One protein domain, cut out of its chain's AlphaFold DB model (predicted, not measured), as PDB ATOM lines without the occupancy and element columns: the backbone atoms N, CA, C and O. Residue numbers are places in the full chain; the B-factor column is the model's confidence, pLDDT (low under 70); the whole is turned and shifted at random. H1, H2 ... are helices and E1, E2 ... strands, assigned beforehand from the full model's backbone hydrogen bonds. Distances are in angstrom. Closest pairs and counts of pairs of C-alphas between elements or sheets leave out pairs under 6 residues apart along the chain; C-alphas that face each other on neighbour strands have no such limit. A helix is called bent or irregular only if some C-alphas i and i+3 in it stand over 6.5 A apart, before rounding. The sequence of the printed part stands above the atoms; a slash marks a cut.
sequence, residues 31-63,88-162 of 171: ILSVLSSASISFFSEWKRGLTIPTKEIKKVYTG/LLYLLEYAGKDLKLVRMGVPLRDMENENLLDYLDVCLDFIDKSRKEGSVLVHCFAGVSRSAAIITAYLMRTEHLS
ATOM      1  N   ILE A  31     -33.609  -5.103 -21.653       98.06
ATOM      2  CA  ILE A  31     -32.949  -4.644 -20.425       98.06
ATOM      3  C   ILE A  31     -31.776  -5.565 -20.089       98.06
ATOM      4  O   ILE A  31     -31.947  -6.775 -19.970       98.06
ATOM      5  N   LEU A  32     -30.595  -4.987 -19.884       98.06
ATOM      6  CA  LEU A  32     -29.436  -5.665 -19.312       98.06
ATOM      7  C   LEU A  32     -29.265  -5.218 -17.855       98.06
ATOM      8  O   LEU A  32     -28.903  -4.072 -17.584       98.06
ATOM      9  N   SER A  33     -29.542  -6.129 -16.925       96.38
ATOM     10  CA  SER A  33     -29.452  -5.922 -15.478       96.38
ATOM     11  C   SER A  33     -28.163  -6.523 -14.924       96.38
ATOM     12  O   SER A  33     -28.011  -7.742 -14.924       96.38
ATOM     13  N   VAL A  34     -27.272  -5.691 -14.385       94.44
ATOM     14  CA  VAL A  34     -26.010  -6.130 -13.762       94.44
ATOM     15  C   VAL A  34     -26.059  -5.843 -12.271       94.44
ATOM     16  O   VAL A  34     -25.824  -4.718 -11.827       94.44
ATOM     17  N   LEU A  35     -26.466  -6.850 -11.504       92.38
ATOM     18  CA  LEU A  35     -26.846  -6.722 -10.099       92.38
ATOM     19  C   LEU A  35     -26.394  -7.954  -9.320       92.38
ATOM     20  O   LEU A  35     -26.212  -9.012  -9.903       92.38
ATOM     21  N   SER A  36     -26.289  -7.853  -7.993       88.38
ATOM     22  CA  SER A  36     -25.907  -8.981  -7.126       88.38
ATOM     23  C   SER A  36     -26.767 -10.232  -7.332       88.38
ATOM     24  O   SER A  36     -26.286 -11.353  -7.186       88.38
ATOM     25  N   SER A  37     -28.032 -10.026  -7.689       84.00
ATOM     26  CA  SER A  37     -28.977 -11.064  -8.050       84.00
ATOM     27  C   SER A  37     -29.573 -10.751  -9.412       84.00
ATOM     28  O   SER A  37     -30.073  -9.655  -9.664       84.00
ATOM     29  N   ALA A  38     -29.559 -11.753 -10.286       80.44
ATOM     30  CA  ALA A  38     -30.286 -11.702 -11.544       80.44
ATOM     31  C   ALA A  38     -31.803 -11.860 -11.337       80.44
ATOM     32  O   ALA A  38     -32.559 -11.607 -12.271       80.44
ATOM     33  N   SER A  39     -32.265 -12.272 -10.149       75.31
ATOM     34  CA  SER A  39     -33.682 -12.534  -9.879       75.31
ATOM     35  C   SER A  39     -34.492 -11.250  -9.777       75.31
ATOM     36  O   SER A  39     -34.037 -10.249  -9.229       75.31
ATOM     37  N   ILE A  40     -35.750 -11.313 -10.202       72.81
ATOM     38  CA  ILE A  40     -36.716 -10.252  -9.941       72.81
ATOM     39  C   ILE A  40     -37.011 -10.055  -8.452       72.81
ATOM     40  O   ILE A  40     -37.379  -8.953  -8.048       72.81
ATOM     41  N   SER A  41     -36.774 -11.079  -7.622       81.12
ATOM     42  CA  SER A  41     -36.817 -10.955  -6.161       81.12
ATOM     43  C   SER A  41     -35.951  -9.794  -5.674       81.12
ATOM     44  O   SER A  41     -36.327  -9.120  -4.723       81.12
ATOM     45  N   PHE A  42     -34.865  -9.484  -6.389       82.25
ATOM     46  CA  PHE A  42     -34.026  -8.325  -6.114       82.25
ATOM     47  C   PHE A  42     -34.799  -7.000  -6.144       82.25
ATOM     48  O   PHE A  42     -34.595  -6.146  -5.290       82.25
ATOM     49  N   PHE A  43     -35.722  -6.813  -7.094       83.62
ATOM     50  CA  PHE A  43     -36.555  -5.609  -7.142       83.62
ATOM     51  C   PHE A  43     -37.544  -5.550  -5.978       83.62
ATOM     52  O   PHE A  43     -37.805  -4.461  -5.470       83.62
ATOM     53  N   SER A  44     -38.067  -6.693  -5.531       81.38
ATOM     54  CA  SER A  44     -38.932  -6.776  -4.347       81.38
ATOM     55  C   SER A  44     -38.162  -6.503  -3.048       81.38
ATOM     56  O   SER A  44     -38.704  -5.885  -2.132       81.38
ATOM     57  N   GLU A  45     -36.903  -6.939  -2.974       84.44
ATOM     58  CA  GLU A  45     -35.975  -6.657  -1.872       84.44
ATOM     59  C   GLU A  45     -35.587  -5.175  -1.836       84.44
ATOM     60  O   GLU A  45     -35.665  -4.540  -0.785       84.44
ATOM     61  N   TRP A  46     -35.236  -4.609  -2.994       84.44
ATOM     62  CA  TRP A  46     -34.896  -3.196  -3.156       84.44
ATOM     63  C   TRP A  46     -36.083  -2.266  -2.883       84.44
ATOM     64  O   TRP A  46     -35.953  -1.258  -2.189       84.44
ATOM     65  N   LYS A  47     -37.256  -2.598  -3.433       83.31
ATOM     66  CA  LYS A  47     -38.491  -1.819  -3.328       83.31
ATOM     67  C   LYS A  47     -39.625  -2.739  -2.886       83.31
ATOM     68  O   LYS A  47     -40.301  -3.365  -3.704       83.31
ATOM     69  N   ARG A  48     -39.849  -2.802  -1.568       82.69
ATOM     70  CA  ARG A  48     -40.899  -3.639  -0.964       82.69
ATOM     71  C   ARG A  48     -42.244  -3.421  -1.660       82.69
ATOM     72  O   ARG A  48     -42.695  -2.289  -1.814       82.69
ATOM     73  N   GLY A  49     -42.886  -4.521  -2.049       79.50
ATOM     74  CA  GLY A  49     -44.181  -4.507  -2.738       79.50
ATOM     75  C   GLY A  49     -44.099  -4.390  -4.262       79.50
ATOM     76  O   GLY A  49     -45.135  -4.440  -4.921       79.50
ATOM     77  N   LEU A  50     -42.899  -4.284  -4.846       84.06
ATOM     78  CA  LEU A  50     -42.731  -4.350  -6.294       84.06
ATOM     79  C   LEU A  50     -42.761  -5.809  -6.765       84.06
ATOM     80  O   LEU A  50     -41.876  -6.601  -6.436       84.06
ATOM     81  N   THR A  51     -43.782  -6.147  -7.551       84.69
ATOM     82  CA  THR A  51     -43.898  -7.435  -8.244       84.69
ATOM     83  C   THR A  51     -43.797  -7.182  -9.735       84.69
ATOM     84  O   THR A  51     -44.605  -6.444 -10.297       84.69
ATOM     85  N   ILE A  52     -42.803  -7.788 -10.373       89.38
ATOM     86  CA  ILE A  52     -42.617  -7.712 -11.817       89.38
ATOM     87  C   ILE A  52     -42.829  -9.128 -12.362       89.38
ATOM     88  O   ILE A  52     -42.131 -10.052 -11.934       89.38
ATOM     89  N   PRO A  53     -43.809  -9.338 -13.257       91.81
ATOM     90  CA  PRO A  53     -44.023 -10.646 -13.853       91.81
ATOM     91  C   PRO A  53     -42.808 -11.013 -14.706       91.81
ATOM     92  O   PRO A  53     -42.251 -10.171 -15.415       91.81
ATOM     93  N   THR A  54     -42.397 -12.274 -14.613       93.69
ATOM     94  CA  THR A  54     -41.258 -12.819 -15.351       93.69
ATOM     95  C   THR A  54     -41.584 -14.204 -15.887       93.69
ATOM     96  O   THR A  54     -42.372 -14.952 -15.304       93.69
ATOM     97  N   LYS A  55     -40.982 -14.542 -17.025       95.00
ATOM     98  CA  LYS A  55     -41.019 -15.874 -17.620       95.00
ATOM     99  C   LYS A  55     -39.632 -16.205 -18.141       95.00
ATOM    100  O   LYS A  55     -39.178 -15.619 -19.120       95.00
ATOM    101  N   GLU A  56     -38.977 -17.152 -17.483       95.12
ATOM    102  CA  GLU A  56     -37.645 -17.618 -17.861       95.12
ATOM    103  C   GLU A  56     -37.612 -18.116 -19.314       95.12
ATOM    104  O   GLU A  56     -38.510 -18.826 -19.773       95.12
ATOM    105  N   ILE A  57     -36.554 -17.728 -20.022       95.94
ATOM    106  CA  ILE A  57     -36.218 -18.197 -21.368       95.94
ATOM    107  C   ILE A  57     -35.030 -19.160 -21.289       95.94
ATOM    108  O   ILE A  57     -35.069 -20.233 -21.886       95.94
ATOM    109  N   LYS A  58     -33.955 -18.770 -20.589       95.06
ATOM    110  CA  LYS A  58     -32.714 -19.553 -20.514       95.06
ATOM    111  C   LYS A  58     -31.881 -19.169 -19.293       95.06
ATOM    112  O   LYS A  58     -31.695 -17.986 -19.035       95.06
ATOM    113  N   LYS A  59     -31.266 -20.151 -18.635       94.19
ATOM    114  CA  LYS A  59     -30.153 -19.953 -17.693       94.19
ATOM    115  C   LYS A  59     -28.861 -20.498 -18.284       94.19
ATOM    116  O   LYS A  59     -28.862 -21.564 -18.898       94.19
ATOM    117  N   VAL A  60     -27.771 -19.761 -18.120       93.25
ATOM    118  CA  VAL A  60     -26.431 -20.182 -18.543       93.25
ATOM    119  C   VAL A  60     -25.519 -20.176 -17.338       93.25
ATOM    120  O   VAL A  60     -25.480 -19.190 -16.611       93.25
ATOM    121  N   TYR A  61     -24.780 -21.262 -17.150       91.38
ATOM    122  CA  TYR A  61     -23.842 -21.460 -16.054       91.38
ATOM    123  C   TYR A  61     -22.423 -21.641 -16.595       91.38
ATOM    124  O   TYR A  61     -22.233 -21.977 -17.764       91.38
ATOM    125  N   THR A  62     -21.429 -21.414 -15.745       85.69
ATOM    126  CA  THR A  62     -20.018 -21.668 -16.054       85.69
ATOM    127  C   THR A  62     -19.630 -23.090 -15.600       85.69
ATOM    128  O   THR A  62     -19.584 -23.352 -14.404       85.69
ATOM    129  N   GLY A  63     -19.378 -23.995 -16.566       68.69
ATOM    130  CA  GLY A  63     -18.867 -25.381 -16.398       68.69
ATOM    131  C   GLY A  63     -19.671 -26.449 -17.182       68.69
ATOM    132  O   GLY A  63     -20.891 -26.403 -17.172       68.69
ATOM    133  N   LEU A  88     -23.863 -19.176 -12.097       90.00
ATOM    134  CA  LEU A  88     -24.786 -18.597 -13.069       90.00
ATOM    135  C   LEU A  88     -24.084 -17.437 -13.789       90.00
ATOM    136  O   LEU A  88     -23.724 -16.435 -13.174       90.00
ATOM    137  N   LEU A  89     -23.889 -17.592 -15.095       92.12
ATOM    138  CA  LEU A  89     -23.342 -16.567 -15.967       92.12
ATOM    139  C   LEU A  89     -24.410 -15.506 -16.244       92.12
ATOM    140  O   LEU A  89     -24.192 -14.321 -16.018       92.12
ATOM    141  N   TYR A  90     -25.590 -15.932 -16.693       94.81
ATOM    142  CA  TYR A  90     -26.733 -15.042 -16.874       94.81
ATOM    143  C   TYR A  90     -28.062 -15.801 -16.935       94.81
ATOM    144  O   TYR A  90     -28.118 -16.996 -17.239       94.81
ATOM    145  N   LEU A  91     -29.142 -15.067 -16.686       95.50
ATOM    146  CA  LEU A  91     -30.532 -15.470 -16.885       95.50
ATOM    147  C   LEU A  91     -31.143 -14.597 -17.981       95.50
ATOM    148  O   LEU A  91     -31.033 -13.378 -17.926       95.50
ATOM    149  N   LEU A  92     -31.794 -15.212 -18.958       96.75
ATOM    150  CA  LEU A  92     -32.607 -14.543 -19.963       96.75
ATOM    151  C   LEU A  92     -34.078 -14.839 -19.683       96.75
ATOM    152  O   LEU A  92     -34.447 -15.995 -19.468       96.75
ATOM    153  N   GLU A  93     -34.917 -13.814 -19.713       96.25
ATOM    154  CA  GLU A  93     -36.342 -13.922 -19.410       96.25
ATOM    155  C   GLU A  93     -37.165 -12.884 -20.172       96.25
ATOM    156  O   GLU A  93     -36.666 -11.826 -20.555       96.25
ATOM    157  N   TYR A  94     -38.447 -13.179 -20.361       97.00
ATOM    158  CA  TYR A  94     -39.436 -12.144 -20.614       97.00
ATOM    159  C   TYR A  94     -39.824 -11.514 -19.282       97.00
ATOM    160  O   TYR A  94     -40.037 -12.232 -18.305       97.00
ATOM    161  N   ALA A  95     -39.922 -10.192 -19.229       94.62
ATOM    162  CA  ALA A  95     -40.175  -9.462 -17.999       94.62
ATOM    163  C   ALA A  95     -41.087  -8.252 -18.219       94.62
ATOM    164  O   ALA A  95     -41.312  -7.790 -19.341       94.62
ATOM    165  N   GLY A  96     -41.590  -7.729 -17.105       92.56
ATOM    166  CA  GLY A  96     -42.380  -6.509 -17.076       92.56
ATOM    167  C   GLY A  96     -43.810  -6.683 -17.569       92.56
ATOM    168  O   GLY A  96     -44.255  -7.790 -17.873       92.56
ATOM    169  N   LYS A  97     -44.558  -5.578 -17.605       88.50
ATOM    170  CA  LYS A  97     -45.974  -5.572 -17.990       88.50
ATOM    171  C   LYS A  97     -46.198  -6.333 -19.307       88.50
ATOM    172  O   LYS A  97     -45.518  -6.097 -20.305       88.50
ATOM    173  N   ASP A  98     -47.145  -7.267 -19.281       91.06
ATOM    174  CA  ASP A  98     -47.494  -8.171 -20.387       91.06
ATOM    175  C   ASP A  98     -46.354  -9.083 -20.893       91.06
ATOM    176  O   ASP A  98     -46.497  -9.681 -21.957       91.06
ATOM    177  N   LEU A  99     -45.234  -9.208 -20.164       93.50
ATOM    178  CA  LEU A  99     -44.050  -9.989 -20.564       93.50
ATOM    179  C   LEU A  99     -43.470  -9.562 -21.928       93.50
ATOM    180  O   LEU A  99     -42.962 -10.387 -22.685       93.50
ATOM    181  N   LYS A 100     -43.564  -8.268 -22.253       94.44
ATOM    182  CA  LYS A 100     -43.127  -7.717 -23.547       94.44
ATOM    183  C   LYS A 100     -41.645  -7.362 -23.611       94.44
ATOM    184  O   LYS A 100     -41.131  -7.169 -24.709       94.44
ATOM    185  N   LEU A 101     -40.969  -7.248 -22.470       96.62
ATOM    186  CA  LEU A 101     -39.556  -6.881 -22.422       96.62
ATOM    187  C   LEU A 101     -38.695  -8.132 -22.355       96.62
ATOM    188  O   LEU A 101     -39.020  -9.066 -21.626       96.62
ATOM    189  N   VAL A 102     -37.563  -8.127 -23.051       97.56
ATOM    190  CA  VAL A 102     -36.541  -9.167 -22.901       97.56
ATOM    191  C   VAL A 102     -35.487  -8.667 -21.923       97.56
ATOM    192  O   VAL A 102     -34.833  -7.653 -22.166       97.56
ATOM    193  N   ARG A 103     -35.301  -9.374 -20.808       97.19
ATOM    194  CA  ARG A 103     -34.315  -9.021 -19.787       97.19
ATOM    195  C   ARG A 103     -33.214 -10.066 -19.702       97.19
ATOM    196  O   ARG A 103     -33.493 -11.253 -19.542       97.19
ATOM    197  N   MET A 104     -31.968  -9.609 -19.754       97.69
ATOM    198  CA  MET A 104     -30.794 -10.385 -19.372       97.69
ATOM    199  C   MET A 104     -30.338  -9.934 -17.983       97.69
ATOM    200  O   MET A 104     -29.969  -8.779 -17.787       97.69
ATOM    201  N   GLY A 105     -30.383 -10.837 -17.010       95.94
ATOM    202  CA  GLY A 105     -29.871 -10.629 -15.661       95.94
ATOM    203  C   GLY A 105     -28.509 -11.287 -15.479       95.94
ATOM    204  O   GLY A 105     -28.381 -12.501 -15.634       95.94
ATOM    205  N   VAL A 106     -27.511 -10.493 -15.108       94.81
ATOM    206  CA  VAL A 106     -26.148 -10.927 -14.801       94.81
ATOM    207  C   VAL A 106     -25.926 -10.794 -13.289       94.81
ATOM    208  O   VAL A 106     -25.949  -9.665 -12.788       94.81
ATOM    209  N   PRO A 107     -25.750 -11.911 -12.551       92.31
ATOM    210  CA  PRO A 107     -25.594 -11.914 -11.099       92.31
ATOM    211  C   PRO A 107     -24.164 -11.503 -10.717       92.31
ATOM    212  O   PRO A 107     -23.310 -12.337 -10.421       92.31
ATOM    213  N   LEU A 108     -23.893 -10.204 -10.769       87.69
ATOM    214  CA  LEU A 108     -22.589  -9.614 -10.523       87.69
ATOM    215  C   LEU A 108     -22.704  -8.477  -9.510       87.69
ATOM    216  O   LEU A 108     -23.365  -7.465  -9.753       87.69
ATOM    217  N   ARG A 109     -22.031  -8.632  -8.367       77.38
ATOM    218  CA  ARG A 109     -21.935  -7.562  -7.369       77.38
ATOM    219  C   ARG A 109     -20.986  -6.471  -7.860       77.38
ATOM    220  O   ARG A 109     -20.029  -6.730  -8.590       77.38
ATOM    221  N   ASP A 110     -21.260  -5.246  -7.437       72.19
ATOM    222  CA  ASP A 110     -20.388  -4.094  -7.666       72.19
ATOM    223  C   ASP A 110     -19.316  -4.057  -6.567       72.19
ATOM    224  O   ASP A 110     -19.370  -3.254  -5.643       72.19
ATOM    225  N   MET A 111     -18.419  -5.045  -6.607       75.12
ATOM    226  CA  MET A 111     -17.330  -5.247  -5.650       75.12
ATOM    227  C   MET A 111     -16.032  -5.500  -6.417       75.12
ATOM    228  O   MET A 111     -16.049  -6.108  -7.488       75.12
ATOM    229  N   GLU A 112     -14.902  -5.081  -5.851       69.25
ATOM    230  CA  GLU A 112     -13.578  -5.179  -6.488       69.25
ATOM    231  C   GLU A 112     -13.140  -6.624  -6.776       69.25
ATOM    232  O   GLU A 112     -12.378  -6.871  -7.705       69.25
ATOM    233  N   ASN A 113     -13.644  -7.591  -6.009       73.06
ATOM    234  CA  ASN A 113     -13.315  -9.010  -6.151       73.06
ATOM    235  C   ASN A 113     -14.153  -9.752  -7.204       73.06
ATOM    236  O   ASN A 113     -13.915 -10.934  -7.448       73.06
ATOM    237  N   GLU A 114     -15.143  -9.100  -7.808       77.56
ATOM    238  CA  GLU A 114     -15.963  -9.698  -8.855       77.56
ATOM    239  C   GLU A 114     -15.376  -9.364 -10.231       77.56
ATOM    240  O   GLU A 114     -15.271  -8.194 -10.617       77.56
ATOM    241  N   ASN A 115     -15.047 -10.383 -11.021       83.06
ATOM    242  CA  ASN A 115     -14.495 -10.176 -12.354       83.06
ATOM    243  C   ASN A 115     -15.607  -9.892 -13.379       83.06
ATOM    244  O   ASN A 115     -16.410 -10.767 -13.693       83.06
ATOM    245  N   LEU A 116     -15.656  -8.667 -13.913       85.38
ATOM    246  CA  LEU A 116     -16.596  -8.300 -14.985       85.38
ATOM    247  C   LEU A 116     -16.232  -8.948 -16.322       85.38
ATOM    248  O   LEU A 116     -17.121  -9.176 -17.140       85.38
ATOM    249  N   LEU A 117     -14.947  -9.235 -16.546       86.94
ATOM    250  CA  LEU A 117     -14.458  -9.734 -17.830       86.94
ATOM    251  C   LEU A 117     -15.100 -11.073 -18.198       86.94
ATOM    252  O   LEU A 117     -15.447 -11.268 -19.356       86.94
ATOM    253  N   ASP A 118     -15.381 -11.925 -17.207       88.00
ATOM    254  CA  ASP A 118     -16.037 -13.228 -17.405       88.00
ATOM    255  C   ASP A 118     -17.441 -13.109 -18.026       88.00
ATOM    256  O   ASP A 118     -17.950 -14.053 -18.626       88.00
ATOM    257  N   TYR A 119     -18.082 -11.948 -17.877       91.75
ATOM    258  CA  TYR A 119     -19.441 -11.673 -18.346       91.75
ATOM    259  C   TYR A 119     -19.468 -10.754 -19.560       91.75
ATOM    260  O   TYR A 119     -20.535 -10.535 -20.137       91.75
ATOM    261  N   LEU A 120     -18.327 -10.163 -19.913       92.94
ATOM    262  CA  LEU A 120     -18.297  -9.037 -20.823       92.94
ATOM    263  C   LEU A 120     -18.791  -9.457 -22.204       92.94
ATOM    264  O   LEU A 120     -19.758  -8.877 -22.683       92.94
ATOM    265  N   ASP A 121     -18.231 -10.518 -22.782       93.75
ATOM    266  CA  ASP A 121     -18.594 -10.973 -24.129       93.75
ATOM    267  C   ASP A 121     -20.101 -11.215 -24.280       93.75
ATOM    268  O   ASP A 121     -20.734 -10.657 -25.178       93.75
ATOM    269  N   VAL A 122     -20.712 -11.938 -23.333       95.62
ATOM    270  CA  VAL A 122     -22.157 -12.211 -23.369       95.62
ATOM    271  C   VAL A 122     -23.002 -10.947 -23.193       95.62
ATOM    272  O   VAL A 122     -24.059 -10.829 -23.813       95.62
ATOM    273  N   CYS A 123     -22.546  -9.980 -22.388       97.44
ATOM    274  CA  CYS A 123     -23.222  -8.690 -22.237       97.44
ATOM    275  C   CYS A 123     -23.156  -7.873 -23.526       97.44
ATOM    276  O   CYS A 123     -24.157  -7.302 -23.958       97.44
ATOM    277  N   LEU A 124     -21.975  -7.807 -24.139       97.38
ATOM    278  CA  LEU A 124     -21.759  -7.034 -25.349       97.38
ATOM    279  C   LEU A 124     -22.556  -7.613 -26.529       97.38
ATOM    280  O   LEU A 124     -23.110  -6.853 -27.325       97.38
ATOM    281  N   ASP A 125     -22.643  -8.939 -26.635       97.12
ATOM    282  CA  ASP A 125     -23.422  -9.626 -27.673       97.12
ATOM    283  C   ASP A 125     -24.925  -9.425 -27.486       97.12
ATOM    284  O   ASP A 125     -25.654  -9.208 -28.459       97.12
ATOM    285  N   PHE A 126     -25.392  -9.430 -26.234       98.31
ATOM    286  CA  PHE A 126     -26.769  -9.072 -25.921       98.31
ATOM    287  C   PHE A 126     -27.080  -7.635 -26.344       98.31
ATOM    288  O   PHE A 126     -28.059  -7.422 -27.054       98.31
ATOM    289  N   ILE A 127     -26.225  -6.663 -25.993       98.31
ATOM    290  CA  ILE A 127     -26.396  -5.260 -26.409       98.31
ATOM    291  C   ILE A 127     -26.463  -5.156 -27.935       98.31
ATOM    292  O   ILE A 127     -27.357  -4.492 -28.462       98.31
ATOM    293  N   ASP A 128     -25.554  -5.823 -28.651       96.69
ATOM    294  CA  ASP A 128     -25.509  -5.764 -30.113       96.69
ATOM    295  C   ASP A 128     -26.789  -6.300 -30.762       96.69
ATOM    296  O   ASP A 128     -27.358  -5.667 -31.653       96.69
ATOM    297  N   LYS A 129     -27.276  -7.451 -30.285       97.19
ATOM    298  CA  LYS A 129     -28.524  -8.042 -30.768       97.19
ATOM    299  C   LYS A 129     -29.723  -7.156 -30.435       97.19
ATOM    300  O   LYS A 129     -30.522  -6.849 -31.318       97.19
ATOM    301  N   SER A 130     -29.824  -6.707 -29.188       97.88
ATOM    302  CA  SER A 130     -30.949  -5.899 -28.725       97.88
ATOM    303  C   SER A 130     -31.079  -4.589 -29.492       97.88
ATOM    304  O   SER A 130     -32.196  -4.215 -29.828       97.88
ATOM    305  N   ARG A 131     -29.962  -3.931 -29.833       96.62
ATOM    306  CA  ARG A 131     -29.961  -2.679 -30.613       96.62
ATOM    307  C   ARG A 131     -30.447  -2.836 -32.057       96.62
ATOM    308  O   ARG A 131     -30.873  -1.849 -32.655       96.62
ATOM    309  N   LYS A 132     -30.363  -4.046 -32.626       95.81
ATOM    310  CA  LYS A 132     -30.872  -4.369 -33.974       95.81
ATOM    311  C   LYS A 132     -32.372  -4.663 -33.969       95.81
ATOM    312  O   LYS A 132     -33.032  -4.468 -34.982       95.81
ATOM    313  N   GLU A 133     -32.893  -5.147 -32.845       95.69
ATOM    314  CA  GLU A 133     -34.302  -5.523 -32.677       95.69
ATOM    315  C   GLU A 133     -35.146  -4.385 -32.070       95.69
ATOM    316  O   GLU A 133     -36.356  -4.330 -32.285       95.69
ATOM    317  N   GLY A 134     -34.521  -3.462 -31.337       96.69
ATOM    318  CA  GLY A 134     -35.155  -2.301 -30.712       96.69
ATOM    319  C   GLY A 134     -34.149  -1.523 -29.864       96.69
ATOM    320  O   GLY A 134     -32.974  -1.460 -30.214       96.69
ATOM    321  N   SER A 135     -34.579  -0.946 -28.735       97.94
ATOM    322  CA  SER A 135     -33.660  -0.287 -27.789       97.94
ATOM    323  C   SER A 135     -33.364  -1.110 -26.544       97.94
ATOM    324  O   SER A 135     -34.251  -1.782 -26.006       97.94
ATOM    325  N   VAL A 136     -32.134  -0.974 -26.044       98.56
ATOM    326  CA  VAL A 136     -31.652  -1.614 -24.816       98.56
ATOM    327  C   VAL A 136     -31.348  -0.596 -23.721       98.56
ATOM    328  O   VAL A 136     -30.666   0.403 -23.949       98.56
ATOM    329  N   LEU A 137     -31.829  -0.886 -22.512       98.50
ATOM    330  CA  LEU A 137     -31.432  -0.219 -21.277       98.50
ATOM    331  C   LEU A 137     -30.404  -1.072 -20.537       98.50
ATOM    332  O   LEU A 137     -30.721  -2.168 -20.077       98.50
ATOM    333  N   VAL A 138     -29.191  -0.556 -20.372       98.25
ATOM    334  CA  VAL A 138     -28.157  -1.178 -19.544       98.25
ATOM    335  C   VAL A 138     -28.124  -0.482 -18.192       98.25
ATOM    336  O   VAL A 138     -27.942   0.734 -18.107       98.25
ATOM    337  N   HIS A 139     -28.280  -1.246 -17.115       96.25
ATOM    338  CA  HIS A 139     -28.252  -0.689 -15.772       96.25
ATOM    339  C   HIS A 139     -27.497  -1.585 -14.796       96.25
ATOM    340  O   HIS A 139     -27.466  -2.812 -14.908       96.25
ATOM    341  N   CYS A 140     -26.910  -0.941 -13.795       93.50
ATOM    342  CA  CYS A 140     -26.549  -1.593 -12.550       93.50
ATOM    343  C   CYS A 140     -27.422  -1.013 -11.434       93.50
ATOM    344  O   CYS A 140     -28.550  -0.573 -11.674       93.50
ATOM    345  N   PHE A 141     -26.923  -1.011 -10.206       91.44
ATOM    346  CA  PHE A 141     -27.648  -0.428  -9.092       91.44
ATOM    347  C   PHE A 141     -27.785   1.096  -9.229       91.44
ATOM    348  O   PHE A 141     -28.891   1.606  -9.381       91.44
ATOM    349  N   ALA A 142     -26.659   1.818  -9.253       88.31
ATOM    350  CA  ALA A 142     -26.631   3.279  -9.371       88.31
ATOM    351  C   ALA A 142     -26.551   3.786 -10.821       88.31
ATOM    352  O   ALA A 142     -26.750   4.970 -11.064       88.31
ATOM    353  N   GLY A 143     -26.234   2.911 -11.779       83.12
ATOM    354  CA  GLY A 143     -26.016   3.295 -13.177       83.12
ATOM    355  C   GLY A 143     -24.642   3.908 -13.472       83.12
ATOM    356  O   GLY A 143     -24.473   4.498 -14.533       83.12
ATOM    357  N   VAL A 144     -23.668   3.781 -12.562       85.88
ATOM    358  CA  VAL A 144     -22.383   4.511 -12.627       85.88
ATOM    359  C   VAL A 144     -21.168   3.612 -12.868       85.88
ATOM    360  O   VAL A 144     -20.291   3.983 -13.634       85.88
ATOM    361  N   SER A 145     -21.094   2.440 -12.230       89.44
ATOM    362  CA  SER A 145     -19.896   1.583 -12.263       89.44
ATOM    363  C   SER A 145     -20.005   0.508 -13.353       89.44
ATOM    364  O   SER A 145     -19.590   0.719 -14.493       89.44
ATOM    365  N   ARG A 146     -20.627  -0.641 -13.054       92.81
ATOM    366  CA  ARG A 146     -20.650  -1.801 -13.967       92.81
ATOM    367  C   ARG A 146     -21.359  -1.539 -15.293       92.81
ATOM    368  O   ARG A 146     -20.860  -1.951 -16.336       92.81
ATOM    369  N   SER A 147     -22.494  -0.840 -15.272       94.81
ATOM    370  CA  SER A 147     -23.213  -0.485 -16.502       94.81
ATOM    371  C   SER A 147     -22.379   0.418 -17.408       94.81
ATOM    372  O   SER A 147     -22.322   0.179 -18.612       94.81
ATOM    373  N   ALA A 148     -21.685   1.408 -16.840       95.00
ATOM    374  CA  ALA A 148     -20.819   2.302 -17.604       95.00
ATOM    375  C   ALA A 148     -19.595   1.565 -18.163       95.00
ATOM    376  O   ALA A 148     -19.237   1.781 -19.320       95.00
ATOM    377  N   ALA A 149     -18.995   0.655 -17.388       94.88
ATOM    378  CA  ALA A 149     -17.877  -0.169 -17.843       94.88
ATOM    379  C   ALA A 149     -18.266  -1.059 -19.040       94.88
ATOM    380  O   ALA A 149     -17.552  -1.089 -20.040       94.88
ATOM    381  N   ILE A 150     -19.429  -1.721 -18.982       96.44
ATOM    382  CA  ILE A 150     -19.937  -2.550 -20.089       96.44
ATOM    383  C   ILE A 150     -20.233  -1.703 -21.324       96.44
ATOM    384  O   ILE A 150     -19.839  -2.079 -22.424       96.44
ATOM    385  N   ILE A 151     -20.905  -0.557 -21.165       96.81
ATOM    386  CA  ILE A 151     -21.179   0.345 -22.291       96.81
ATOM    387  C   ILE A 151     -19.873   0.845 -22.907       96.81
ATOM    388  O   ILE A 151     -19.736   0.836 -24.125       96.81
ATOM    389  N   THR A 152     -18.901   1.240 -22.087       95.69
ATOM    390  CA  THR A 152     -17.586   1.681 -22.567       95.69
ATOM    391  C   THR A 152     -16.918   0.586 -23.389       95.69
ATOM    392  O   THR A 152     -16.516   0.830 -24.522       95.69
ATOM    393  N   ALA A 153     -16.878  -0.643 -22.872       95.38
ATOM    394  CA  ALA A 153     -16.334  -1.784 -23.598       95.38
ATOM    395  C   ALA A 153     -17.104  -2.091 -24.897       95.38
ATOM    396  O   ALA A 153     -16.489  -2.422 -25.909       95.38
ATOM    397  N   TYR A 154     -18.433  -1.939 -24.898       96.25
ATOM    398  CA  TYR A 154     -19.262  -2.096 -26.095       96.25
ATOM    399  C   TYR A 154     -18.902  -1.076 -27.175       96.25
ATOM    400  O   TYR A 154     -18.701  -1.444 -28.336       96.25
ATOM    401  N   LEU A 155     -18.801   0.198 -26.791       94.69
ATOM    402  CA  LEU A 155     -18.431   1.277 -27.700       94.69
ATOM    403  C   LEU A 155     -17.014   1.070 -28.220       94.69
ATOM    404  O   LEU A 155     -16.819   1.106 -29.424       94.69
ATOM    405  N   MET A 156     -16.054   0.718 -27.363       92.69
ATOM    406  CA  MET A 156     -14.709   0.352 -27.809       92.69
ATOM    407  C   MET A 156     -14.759  -0.791 -28.832       92.69
ATOM    408  O   MET A 156     -14.233  -0.652 -29.931       92.69
ATOM    409  N   ARG A 157     -15.444  -1.903 -28.538       91.12
ATOM    410  CA  ARG A 157     -15.518  -3.057 -29.450       91.12
ATOM    411  C   ARG A 157     -16.116  -2.694 -30.811       91.12
ATOM    412  O   ARG A 157     -15.628  -3.157 -31.835       91.12
ATOM    413  N   THR A 158     -17.164  -1.877 -30.831       87.56
ATOM    414  CA  THR A 158     -17.904  -1.546 -32.060       87.56
ATOM    415  C   THR A 158     -17.297  -0.376 -32.832       87.56
ATOM    416  O   THR A 158     -17.240  -0.420 -34.059       87.56
ATOM    417  N   GLU A 159     -16.766   0.634 -32.145       76.31
ATOM    418  CA  GLU A 159     -16.094   1.780 -32.759       76.31
ATOM    419  C   GLU A 159     -14.664   1.411 -33.208       76.31
ATOM    420  O   GLU A 159     -14.204   1.921 -34.230       76.31
ATOM    421  N   HIS A 160     -13.977   0.450 -32.572       61.34
ATOM    422  CA  HIS A 160     -12.690  -0.060 -33.076       61.34
ATOM    423  C   HIS A 160     -12.827  -0.974 -34.306       61.34
ATOM    424  O   HIS A 160     -11.934  -0.972 -35.152       61.34
ATOM    425  N   LEU A 161     -13.954  -1.672 -34.493       52.25
ATOM    426  CA  LEU A 161     -14.255  -2.348 -35.768       52.25
ATOM    427  C   LEU A 161     -14.448  -1.351 -36.929       52.25
ATOM    428  O   LEU A 161     -14.348  -1.738 -38.092       52.25
ATOM    429  N   SER A 162     -14.635  -0.058 -36.635       48.41
ATOM    430  CA  SER A 162     -14.606   1.017 -37.637       48.41
ATOM    431  C   SER A 162     -13.196   1.537 -37.957       48.41
ATOM    432  O   SER A 162     -13.040   2.355 -38.862       48.41
TER     433      SER A 162
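Overview. This is residues 31 to 63 and 88 to 162 of the 171 residues of the protein "dual specificity protein phosphatase 12-like" of Prunus avium (UniProt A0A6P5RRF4). A twisted wall of five strands has two long helices, H2 and H3, crossing each other over one of its faces, while the other face bears no named helix. H2 covers E5, E1 and E4, H3 packs on E5 and E1 with residues 146 to 151, and the small helix H1 lies off the sheet. The printed part has 108 residues, with three named helices and five named strands in the order E1, H1, E2, E3, E4, H2, E5, H3. The sheet is mixed, in the order E2, E3, E4, E1, E5, and the class is mixed, helices and strands. The whole is compact, with a radius of gyration of the C-alphas of 13.7 A and spans of 44 by 34 by 30 A.

Arrangement. E1, residues 31 to 35, is an inner strand. A tight link leads to H1, residues 41 to 46, which is not on the sheet. E2, residues 54 to 62, is an edge strand that bends by 62 degrees at residue 57. Its antiparallel neighbour is E3, residues 88 to 95, with N 57 and O 92 2.8 A apart, within hydrogen-bond range. E3 forms a hairpin with E4, residues 101 to 107, with N 93 and O 103 at 2.9 A. E4 is parallel to E1, with N 33 and O 104 at 2.8 A. E1, H1 and E2 form a split strand-helix-strand unit, two strands running the same way with E3 and E4 between them, and its crossover is right-handed. H2, residues 117 to 133, is on the sheet; its closest C-alphas to E1 are those of Cys 123 and Leu 32, 7.5 A apart. H2 is irregular, with C-alphas 118 and 121 7.5 A apart. E5, residues 135 to 139, is the other edge strand, parallel to E1, with N 32 and O 137 at 2.8 A. E4, H2 and E5 form a second split strand-helix-strand unit, with E1 between the two strands in the sheet, and its crossover is right-handed. H3, residues 146 to 162, is on the same face as H2: two layers, helices on one face of a sheet. H3 lies over E5 at a height over the sheet of 13.3 A and only just stands up from the sheet, at 42 degrees. H2 touches H3 with residues 120 to 127 alone, the closest C-alphas being those of Leu 124 and Tyr 154, 5.6 A; they run the same way at a steep tilt of 68 degrees, only just short of about perpendicular. Every O i to N i+4 pair is within hydrogen-bond range in H1, against 10 of 13 in H2 and 12 of 13 in H3.

Along the chain. E1 begins at C-alpha 31 (-32.949, -4.644, -20.425). E2 measures 23.0 A, E3 18.6 A, E4 18.7 A, H2 25.1 A and H3 24.6 A from first to last C-alpha. H3 ends at C-alpha 162 (-14.606, 1.017, -37.637).

Size, cuts and confidence. The C-alphas of Gly 49 and Ser 162, the two farthest apart, are 46.1 A apart. Residues 64 to 87 are cut out, and C-alphas 63 and 88 are 9.6 A apart across the cut. Of the links that are printed whole, none is long. The mean pLDDT of the printed part is 89.5; residues 63, 112 and 160 to 162 are under 70.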